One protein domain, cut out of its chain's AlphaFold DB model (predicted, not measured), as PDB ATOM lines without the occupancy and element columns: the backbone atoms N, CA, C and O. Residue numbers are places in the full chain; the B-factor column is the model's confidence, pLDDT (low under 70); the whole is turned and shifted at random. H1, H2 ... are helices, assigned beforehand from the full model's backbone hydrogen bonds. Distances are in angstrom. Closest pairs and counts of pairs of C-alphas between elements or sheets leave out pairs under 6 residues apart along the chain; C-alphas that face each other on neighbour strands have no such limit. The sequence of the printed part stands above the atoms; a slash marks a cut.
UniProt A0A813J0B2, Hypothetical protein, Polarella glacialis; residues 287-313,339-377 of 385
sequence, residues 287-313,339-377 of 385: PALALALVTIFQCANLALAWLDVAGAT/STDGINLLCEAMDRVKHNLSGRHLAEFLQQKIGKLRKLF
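This is residues 287 to 313 and 339 to 377 of the 385 residues of the protein "Hypothetical protein" of Polarella glacialis (UniProt A0A813J0B2). Two helices, H1 and H2, run side by side in opposite ways with a gap between them, and a third, H3, turns off at a corner beyond the end of H2 and reaches away as an arm. Residues 307 to 313 of H1 stick out at one end and residues 364 to 377, nearly all in H3, at the other. The printed part has 66 residues with three named helices, in the order H1, H2, H3, and no named strand; the class is all helix. The whole is loose, with a radius of gyration of the C-alphas of 15.7 A, and it spans 45 by 30 by 20 A.

Begin with H1, residues 287 to 313, and look from it to H2, residues 339 to 356. They are close but not clearly touching: their closest C-alphas, those of Ala 292 and Val 353, are 7.8 A apart. Their lines stand at a shallow tilt of 8 degrees, opposite ways, with centres 13.6 A apart. Look next at H3, residues 360 to 376: it is apart from H1 and from H2, with no C-alpha within 8 A of either. In H1, H2 and H3 you will find every O i to N i+4 pair within hydrogen-bond range.

Find C-alpha 287 at (-17.031, 67.985, -96.429); from there H1 runs 38.9 A to C-alpha 313 at (7.647, 41.220, -110.148). H2 runs 25.4 A from Ser 339 to Asn 356. H3 runs 25.2 A from Arg 360 to C-alpha 376 at (-34.759, 45.097, -101.244).

The C-alphas farthest apart, those of Thr 313 and Arg 360, are 46.7 A apart. Residues 314 to 338 are not printed, and C-alphas 313 and 339 are 15.6 A apart across this cut. The link from H2 to H3 is tight, with 3 residues. The mean pLDDT is 73.1 over the printed part, 90 in H1, 59 in H2 and 66 in H3; 32 printed residues are under 70, among them residues 349 to 363.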
ATOM      1  N   PRO A 287     -18.419  68.207 -96.019       92.81
ATOM      2  CA  PRO A 287     -17.031  67.985 -96.429       92.81
ATOM      3  C   PRO A 287     -16.450  66.692 -95.842       92.81
ATOM      4  O   PRO A 287     -15.569  66.072 -96.432       92.81
ATOM      5  N   ALA A 288     -16.972  66.234 -94.700       93.25
ATOM      6  CA  ALA A 288     -16.541  64.982 -94.089       93.25
ATOM      7  C   ALA A 288     -16.918  63.760 -94.947       93.25
ATOM      8  O   ALA A 288     -16.133  62.818 -95.052       93.25
ATOM      9  N   LEU A 289     -18.084  63.794 -95.607       92.75
ATOM     10  CA  LEU A 289     -18.486  62.754 -96.555       92.75
ATOM     11  C   LEU A 289     -17.588  62.769 -97.798       92.75
ATOM     12  O   LEU A 289     -17.153  61.708 -98.241       92.75
ATOM     13  N   ALA A 290     -17.272  63.957 -98.323       94.00
ATOM     14  CA  ALA A 290     -16.363  64.106 -99.457       94.00
ATOM     15  C   ALA A 290     -14.984  63.501 -99.146       94.00
ATOM     16  O   ALA A 290     -14.485  62.681 -99.915       94.00
ATOM     17  N   LEU A 291     -14.410  63.827 -97.981       92.50
ATOM     18  CA  LEU A 291     -13.132  63.269 -97.532       92.50
ATOM     19  C   LEU A 291     -13.181  61.742 -97.404       92.50
ATOM     20  O   LEU A 291     -12.268  61.073 -97.879       92.50
ATOM     21  N   ALA A 292     -14.246  61.185 -96.820       93.06
ATOM     22  CA  ALA A 292     -14.403  59.738 -96.689       93.06
ATOM     23  C   ALA A 292     -14.517  59.022 -98.049       93.06
ATOM     24  O   ALA A 292     -13.965  57.940 -98.228       93.06
ATOM     25  N   LEU A 293     -15.208  59.612 -99.029       93.00
ATOM     26  CA  LEU A 293     -15.298  59.039-100.376       93.00
ATOM     27  C   LEU A 293     -13.950  59.104-101.101       93.00
ATOM     28  O   LEU A 293     -13.540  58.122-101.718       93.00
ATOM     29  N   VAL A 294     -13.233  60.226-100.995       93.56
ATOM     30  CA  VAL A 294     -11.893  60.372-101.583       93.56
ATOM     31  C   VAL A 294     -10.937  59.346-101.008       93.56
ATOM     32  O   VAL A 294     -10.259  58.679-101.782       93.56
ATOM     33  N   THR A 295     -10.893  59.173 -99.685       92.44
ATOM     34  CA  THR A 295      -9.991  58.186 -99.082       92.44
ATOM     35  C   THR A 295     -10.291  56.790 -99.607       92.44
ATOM     36  O   THR A 295      -9.366  56.135-100.071       92.44
ATOM     37  N   ILE A 296     -11.559  56.369 -99.664       93.94
ATOM     38  CA  ILE A 296     -11.940  55.053-100.204       93.94
ATOM     39  C   ILE A 296     -11.449  54.869-101.650       93.94
ATOM     40  O   ILE A 296     -10.816  53.854-101.953       93.94
ATOM     41  N   PHE A 297     -11.680  55.841-102.537       93.94
ATOM     42  CA  PHE A 297     -11.240  55.740-103.934       93.94
ATOM     43  C   PHE A 297      -9.716  55.778-104.086       93.94
ATOM     44  O   PHE A 297      -9.170  55.024-104.889       93.94
ATOM     45  N   GLN A 298      -9.008  56.583-103.288       94.56
ATOM     46  CA  GLN A 298      -7.542  56.602-103.301       94.56
ATOM     47  C   GLN A 298      -6.944  55.290-102.783       94.56
ATOM     48  O   GLN A 298      -5.940  54.821-103.313       94.56
ATOM     49  N   CYS A 299      -7.587  54.646-101.807       93.19
ATOM     50  CA  CYS A 299      -7.183  53.320-101.342       93.19
ATOM     51  C   CYS A 299      -7.371  52.264-102.423       93.19
ATOM     52  O   CYS A 299      -6.486  51.440-102.631       93.19
ATOM     53  N   ALA A 300      -8.502  52.306-103.132       92.81
ATOM     54  CA  ALA A 300      -8.757  51.411-104.254       92.81
ATOM     55  C   ALA A 300      -7.723  51.610-105.375       92.81
ATOM     56  O   ALA A 300      -7.177  50.630-105.878       92.81
ATOM     57  N   ASN A 301      -7.386  52.861-105.709       92.75
ATOM     58  CA  ASN A 301      -6.334  53.185-106.678       92.75
ATOM     59  C   ASN A 301      -4.966  52.652-106.254       92.75
ATOM     60  O   ASN A 301      -4.274  52.033-107.060       92.75
ATOM     61  N   LEU A 302      -4.582  52.857-104.991       91.88
ATOM     62  CA  LEU A 302      -3.316  52.359-104.459       91.88
ATOM     63  C   LEU A 302      -3.268  50.826-104.485       91.88
ATOM     64  O   LEU A 302      -2.259  50.254-104.886       91.88
ATOM     65  N   ALA A 303      -4.363  50.166-104.103       91.00
ATOM     66  CA  ALA A 303      -4.466  48.712-104.116       91.00
ATOM     67  C   ALA A 303      -4.361  48.139-105.538       91.00
ATOM     68  O   ALA A 303      -3.652  47.154-105.743       91.00
ATOM     69  N   LEU A 304      -5.011  48.765-106.525       89.88
ATOM     70  CA  LEU A 304      -4.903  48.369-107.932       89.88
ATOM     71  C   LEU A 304      -3.488  48.586-108.475       89.88
ATOM     72  O   LEU A 304      -2.913  47.666-109.050       89.88
ATOM     73  N   ALA A 305      -2.892  49.753-108.218       89.12
ATOM     74  CA  ALA A 305      -1.517  50.040-108.619       89.12
ATOM     75  C   ALA A 305      -0.524  49.048-107.994       89.12
ATOM     76  O   ALA A 305       0.413  48.595-108.652       89.12
ATOM     77  N   TRP A 306      -0.746  48.667-106.735       90.31
ATOM     78  CA  TRP A 306       0.070  47.666-106.059       90.31
ATOM     79  C   TRP A 306      -0.093  46.276-106.679       90.31
ATOM     80  O   TRP A 306       0.907  45.596-106.909       90.31
ATOM     81  N   LEU A 307      -1.321  45.868-107.009       88.50
ATOM     82  CA  LEU A 307      -1.594  44.590-107.670       88.50
ATOM     83  C   LEU A 307      -0.932  44.508-109.054       88.50
ATOM     84  O   LEU A 307      -0.373  43.466-109.405       88.50
ATOM     85  N   ASP A 308      -0.914  45.610-109.803       88.50
ATOM     86  CA  ASP A 308      -0.234  45.683-111.098       88.50
ATOM     87  C   ASP A 308       1.292  45.558-110.968       88.50
ATOM     88  O   ASP A 308       1.926  44.821-111.731       88.50
ATOM     89  N   VAL A 309       1.891  46.213-109.968       86.75
ATOM     90  CA  VAL A 309       3.334  46.109-109.685       86.75
ATOM     91  C   VAL A 309       3.704  44.708-109.187       86.75
ATOM     92  O   VAL A 309       4.684  44.129-109.657       86.75
ATOM     93  N   ALA A 310       2.909  44.127-108.286       86.56
ATOM     94  CA  ALA A 310       3.120  42.772-107.778       86.56
ATOM     95  C   ALA A 310       3.008  41.714-108.892       86.56
ATOM     96  O   ALA A 310       3.765  40.741-108.925       86.56
ATOM     97  N   GLY A 311       2.106  41.922-109.855       78.06
ATOM     98  CA  GLY A 311       2.013  41.084-111.049       78.06
ATOM     99  C   GLY A 311       3.276  41.142-111.917       78.06
ATOM    100  O   GLY A 311       3.700  40.119-112.464       78.06
ATOM    101  N   ALA A 312       3.910  42.313-112.023       76.88
ATOM    102  CA  ALA A 312       5.134  42.486-112.802       76.88
ATOM    103  C   ALA A 312       6.333  41.756-112.171       76.88
ATOM    104  O   ALA A 312       7.061  41.054-112.880       76.88
ATOM    105  N   THR A 313       6.512  41.849-110.850       81.94
ATOM    106  CA  THR A 313       7.647  41.220-110.148       81.94
ATOM    107  C   THR A 313       7.582  39.693-110.187       81.94
ATOM    108  O   THR A 313       8.595  39.048-110.462       81.94
ATOM    109  N   SER A 339       2.858  47.316 -96.865       50.84
ATOM    110  CA  SER A 339       1.435  46.987 -97.018       50.84
ATOM    111  C   SER A 339       0.717  46.910 -95.670       50.84
ATOM    112  O   SER A 339      -0.331  47.531 -95.496       50.84
ATOM    113  N   THR A 340       1.290  46.217 -94.682       60.84
ATOM    114  CA  THR A 340       0.685  46.122 -93.346       60.84
ATOM    115  C   THR A 340       0.652  47.466 -92.633       60.84
ATOM    116  O   THR A 340      -0.375  47.811 -92.051       60.84
ATOM    117  N   ASP A 341       1.716  48.261 -92.732       62.62
ATOM    118  CA  ASP A 341       1.768  49.574 -92.085       62.62
ATOM    119  C   ASP A 341       0.838  50.573 -92.776       62.62
ATOM    120  O   ASP A 341       0.123  51.316 -92.104       62.62
ATOM    121  N   GLY A 342       0.757  50.534 -94.111       57.78
ATOM    122  CA  GLY A 342      -0.187  51.337 -94.883       57.78
ATOM    123  C   GLY A 342      -1.646  51.004 -94.569       57.78
ATOM    124  O   GLY A 342      -2.439  51.917 -94.349       57.78
ATOM    125  N   ILE A 343      -1.996  49.715 -94.490       56.53
ATOM    126  CA  ILE A 343      -3.345  49.250 -94.125       56.53
ATOM    127  C   ILE A 343      -3.681  49.644 -92.685       56.53
ATOM    128  O   ILE A 343      -4.776  50.148 -92.442       56.53
ATOM    129  N   ASN A 344      -2.749  49.490 -91.742       66.44
ATOM    130  CA  ASN A 344      -2.959  49.878 -90.346       66.44
ATOM    131  C   ASN A 344      -3.154  51.394 -90.197       66.44
ATOM    132  O   ASN A 344      -4.071  51.817 -89.495       66.44
ATOM    133  N   LEU A 345      -2.370  52.210 -90.909       63.62
ATOM    134  CA  LEU A 345      -2.519  53.670 -90.922       63.62
ATOM    135  C   LEU A 345      -3.873  54.095 -91.512       63.62
ATOM    136  O   LEU A 345      -4.487  55.061 -91.062       63.62
ATOM    137  N   LEU A 346      -4.356  53.350 -92.507       47.84
ATOM    138  CA  LEU A 346      -5.665  53.548 -93.118       47.84
ATOM    139  C   LEU A 346      -6.812  53.162 -92.194       47.84
ATOM    140  O   LEU A 346      -7.760  53.932 -92.049       47.84
ATOM    141  N   CYS A 347      -6.719  52.006 -91.541       61.88
ATOM    142  CA  CYS A 347      -7.670  51.586 -90.522       61.88
ATOM    143  C   CYS A 347      -7.718  52.602 -89.375       61.88
ATOM    144  O   CYS A 347      -8.805  53.001 -88.965       61.88
ATOM    145  N   GLU A 348      -6.568  53.108 -88.929       70.25
ATOM    146  CA  GLU A 348      -6.492  54.132 -87.887       70.25
ATOM    147  C   GLU A 348      -7.084  55.475 -88.350       70.25
ATOM    148  O   GLU A 348      -7.826  56.122 -87.609       70.25
ATOM    149  N   ALA A 349      -6.822  55.893 -89.592       56.03
ATOM    150  CA  ALA A 349      -7.432  57.086 -90.176       56.03
ATOM    151  C   ALA A 349      -8.956  56.937 -90.308       56.03
ATOM    152  O   ALA A 349      -9.695  57.868 -89.985       56.03
ATOM    153  N   MET A 350      -9.439  55.761 -90.718       50.72
ATOM    154  CA  MET A 350     -10.864  55.442 -90.783       50.72
ATOM    155  C   MET A 350     -11.511  55.428 -89.396       50.72
ATOM    156  O   MET A 350     -12.611  55.958 -89.248       50.72
ATOM    157  N   ASP A 351     -10.838  54.905 -88.371       68.50
ATOM    158  CA  ASP A 351     -11.335  54.924 -86.994       68.50
ATOM    159  C   ASP A 351     -11.331  56.339 -86.396       68.50
ATOM    160  O   ASP A 351     -12.286  56.727 -85.721       68.50
ATOM    161  N   ARG A 352     -10.338  57.177 -86.713       63.16
ATOM    162  CA  ARG A 352     -10.331  58.606 -86.340       63.16
ATOM    163  C   ARG A 352     -11.446  59.384 -87.037       63.16
ATOM    164  O   ARG A 352     -12.113  60.206 -86.410       63.16
ATOM    165  N   VAL A 353     -11.694  59.102 -88.316       50.03
ATOM    166  CA  VAL A 353     -12.815  59.671 -89.079       50.03
ATOM    167  C   VAL A 353     -14.149  59.196 -88.508       50.03
ATOM    168  O   VAL A 353     -15.042  60.013 -88.326       50.03
ATOM    169  N   LYS A 354     -14.278  57.925 -88.123       57.00
ATOM    170  CA  LYS A 354     -15.456  57.361 -87.444       57.00
ATOM    171  C   LYS A 354     -15.711  58.008 -86.082       57.00
ATOM    172  O   LYS A 354     -16.861  58.300 -85.759       57.00
ATOM    173  N   HIS A 355     -14.663  58.284 -85.308       62.94
ATOM    174  CA  HIS A 355     -14.769  59.004 -84.038       62.94
ATOM    175  C   HIS A 355     -15.179  60.473 -84.227       62.94
ATOM    176  O   HIS A 355     -16.012  60.964 -83.465       62.94
ATOM    177  N   ASN A 356     -14.684  61.149 -85.268       53.56
ATOM    178  CA  ASN A 356     -15.067  62.529 -85.601       53.56
ATOM    179  C   ASN A 356     -16.442  62.641 -86.291       53.56
ATOM    180  O   ASN A 356     -17.134  63.640 -86.122       53.56
ATOM    181  N   LEU A 357     -16.873  61.610 -87.024       46.38
ATOM    182  CA  LEU A 357     -18.197  61.496 -87.650       46.38
ATOM    183  C   LEU A 357     -19.287  61.029 -86.676       46.38
ATOM    184  O   LEU A 357     -20.438  60.872 -87.086       46.38
ATOM    185  N   SER A 358     -18.972  60.869 -85.385       48.75
ATOM    186  CA  SER A 358     -19.940  60.643 -84.302       48.75
ATOM    187  C   SER A 358     -20.799  61.892 -84.006       48.75
ATOM    188  O   SER A 358     -21.098  62.234 -82.865       48.75
ATOM    189  N   GLY A 359     -21.233  62.596 -85.052       56.19
ATOM    190  CA  GLY A 359     -22.479  63.342 -85.024       56.19
ATOM    191  C   GLY A 359     -23.614  62.339 -85.218       56.19
ATOM    192  O   GLY A 359     -23.691  61.690 -86.260       56.19
ATOM    193  N   ARG A 360     -24.495  62.207 -84.219       58.25
ATOM    194  CA  ARG A 360     -25.628  61.254 -84.167       58.25
ATOM    195  C   ARG A 360     -26.421  61.118 -85.483       58.25
ATOM    196  O   ARG A 360     -26.906  60.034 -85.789       58.25
ATOM    197  N   HIS A 361     -26.467  62.166 -86.304       56.72
ATOM    198  CA  HIS A 361     -27.180  62.183 -87.580       56.72
ATOM    199  C   HIS A 361     -26.619  61.270 -88.684       56.72
ATOM    200  O   HIS A 361     -27.408  60.718 -89.451       56.72
ATOM    201  N   LEU A 362     -25.300  61.054 -88.790       51.06
ATOM    202  CA  LEU A 362     -24.759  60.203 -89.865       51.06
ATOM    203  C   LEU A 362     -25.000  58.711 -89.578       51.06
ATOM    204  O   LEU A 362     -25.316  57.941 -90.485       51.06
ATOM    205  N   ALA A 363     -24.902  58.314 -88.307       59.91
ATOM    206  CA  ALA A 363     -25.185  56.950 -87.867       59.91
ATOM    207  C   ALA A 363     -26.664  56.582 -88.079       59.91
ATOM    208  O   ALA A 363     -26.960  55.495 -88.579       59.91
ATOM    209  N   GLU A 364     -27.585  57.504 -87.779       72.12
ATOM    210  CA  GLU A 364     -29.019  57.334 -88.043       72.12
ATOM    211  C   GLU A 364     -29.317  57.240 -89.548       72.12
ATOM    212  O   GLU A 364     -30.058  56.352 -89.976       72.12
ATOM    213  N   PHE A 365     -28.687  58.083 -90.374       63.94
ATOM    214  CA  PHE A 365     -28.866  58.059 -91.830       63.94
ATOM    215  C   PHE A 365     -28.341  56.761 -92.469       63.94
ATOM    216  O   PHE A 365     -29.026  56.147 -93.296       63.94
ATOM    217  N   LEU A 366     -27.157  56.295 -92.056       57.97
ATOM    218  CA  LEU A 366     -26.583  55.036 -92.533       57.97
ATOM    219  C   LEU A 366     -27.420  53.832 -92.091       57.97
ATOM    220  O   LEU A 366     -27.712  52.970 -92.922       57.97
ATOM    221  N   GLN A 367     -27.891  53.787 -90.839       74.62
ATOM    222  CA  GLN A 367     -28.795  52.721 -90.394       74.62
ATOM    223  C   GLN A 367     -30.122  52.722 -91.165       74.62
ATOM    224  O   GLN A 367     -30.611  51.654 -91.547       74.62
ATOM    225  N   GLN A 368     -30.681  53.895 -91.473       85.88
ATOM    226  CA  GLN A 368     -31.919  54.005 -92.244       85.88
ATOM    227  C   GLN A 368     -31.750  53.505 -93.690       85.88
ATOM    228  O   GLN A 368     -32.610  52.780 -94.206       85.88
ATOM    229  N   LYS A 369     -30.639  53.851 -94.355       68.62
ATOM    230  CA  LYS A 369     -30.324  53.401 -95.723       68.62
ATOM    231  C   LYS A 369     -30.001  51.906 -95.781       68.62
ATOM    232  O   LYS A 369     -30.541  51.217 -96.647       68.62
ATOM    233  N   ILE A 370     -29.213  51.387 -94.836       66.31
ATOM    234  CA  ILE A 370     -28.913  49.948 -94.717       66.31
ATOM    235  C   ILE A 370     -30.203  49.151 -94.468       66.31
ATOM    236  O   ILE A 370     -30.417  48.109 -95.086       66.31
ATOM    237  N   GLY A 371     -31.119  49.669 -93.643       81.31
ATOM    238  CA  GLY A 371     -32.431  49.061 -93.411       81.31
ATOM    239  C   GLY A 371     -33.307  48.985 -94.668       81.31
ATOM    240  O   GLY A 371     -33.969  47.971 -94.888       81.31
ATOM    241  N   LYS A 372     -33.290  50.016 -95.526       79.12
ATOM    242  CA  LYS A 372     -33.992  49.992 -96.825       79.12
ATOM    243  C   LYS A 372     -33.368  48.992 -97.801       79.12
ATOM    244  O   LYS A 372     -34.104  48.249 -98.442       79.12
ATOM    245  N   LEU A 373     -32.037  48.925 -97.875       50.16
ATOM    246  CA  LEU A 373     -31.332  47.964 -98.733       50.16
ATOM    247  C   LEU A 373     -31.594  46.511 -98.311       50.16
ATOM    248  O   LEU A 373     -31.850  45.665 -99.162       50.16
ATOM    249  N   ARG A 374     -31.652  46.226 -97.006       66.06
ATOM    250  CA  ARG A 374     -31.966  44.883 -96.487       66.06
ATOM    251  C   ARG A 374     -33.383  44.409 -96.830       66.06
ATOM    252  O   ARG A 374     -33.614  43.209 -96.917       66.06
ATOM    253  N   LYS A 375     -34.329  45.334 -97.035       77.56
ATOM    254  CA  LYS A 375     -35.690  45.011 -97.505       77.56
ATOM    255  C   LYS A 375     -35.745  44.720 -99.007       77.56
ATOM    256  O   LYS A 375     -36.603  43.954 -99.425       77.56
ATOM    257  N   LEU A 376     -34.853  45.322 -99.795       54.34
ATOM    258  CA  LEU A 376     -34.759  45.097-101.244       54.34
ATOM    259  C   LEU A 376     -34.051  43.779-101.588       54.34
ATOM    260  O   LEU A 376     -34.339  43.191-102.623       54.34
ATOM    261  N   PHE A 377     -33.180  43.293-100.701       50.56
ATOM    262  CA  PHE A 377     -32.456  42.032-100.862       50.56
ATOM    263  C   PHE A 377     -32.688  41.122 -99.647       50.56
ATOM    264  O   PHE A 377     -31.810  41.014 -98.785       50.56
TER     265      PHE A 377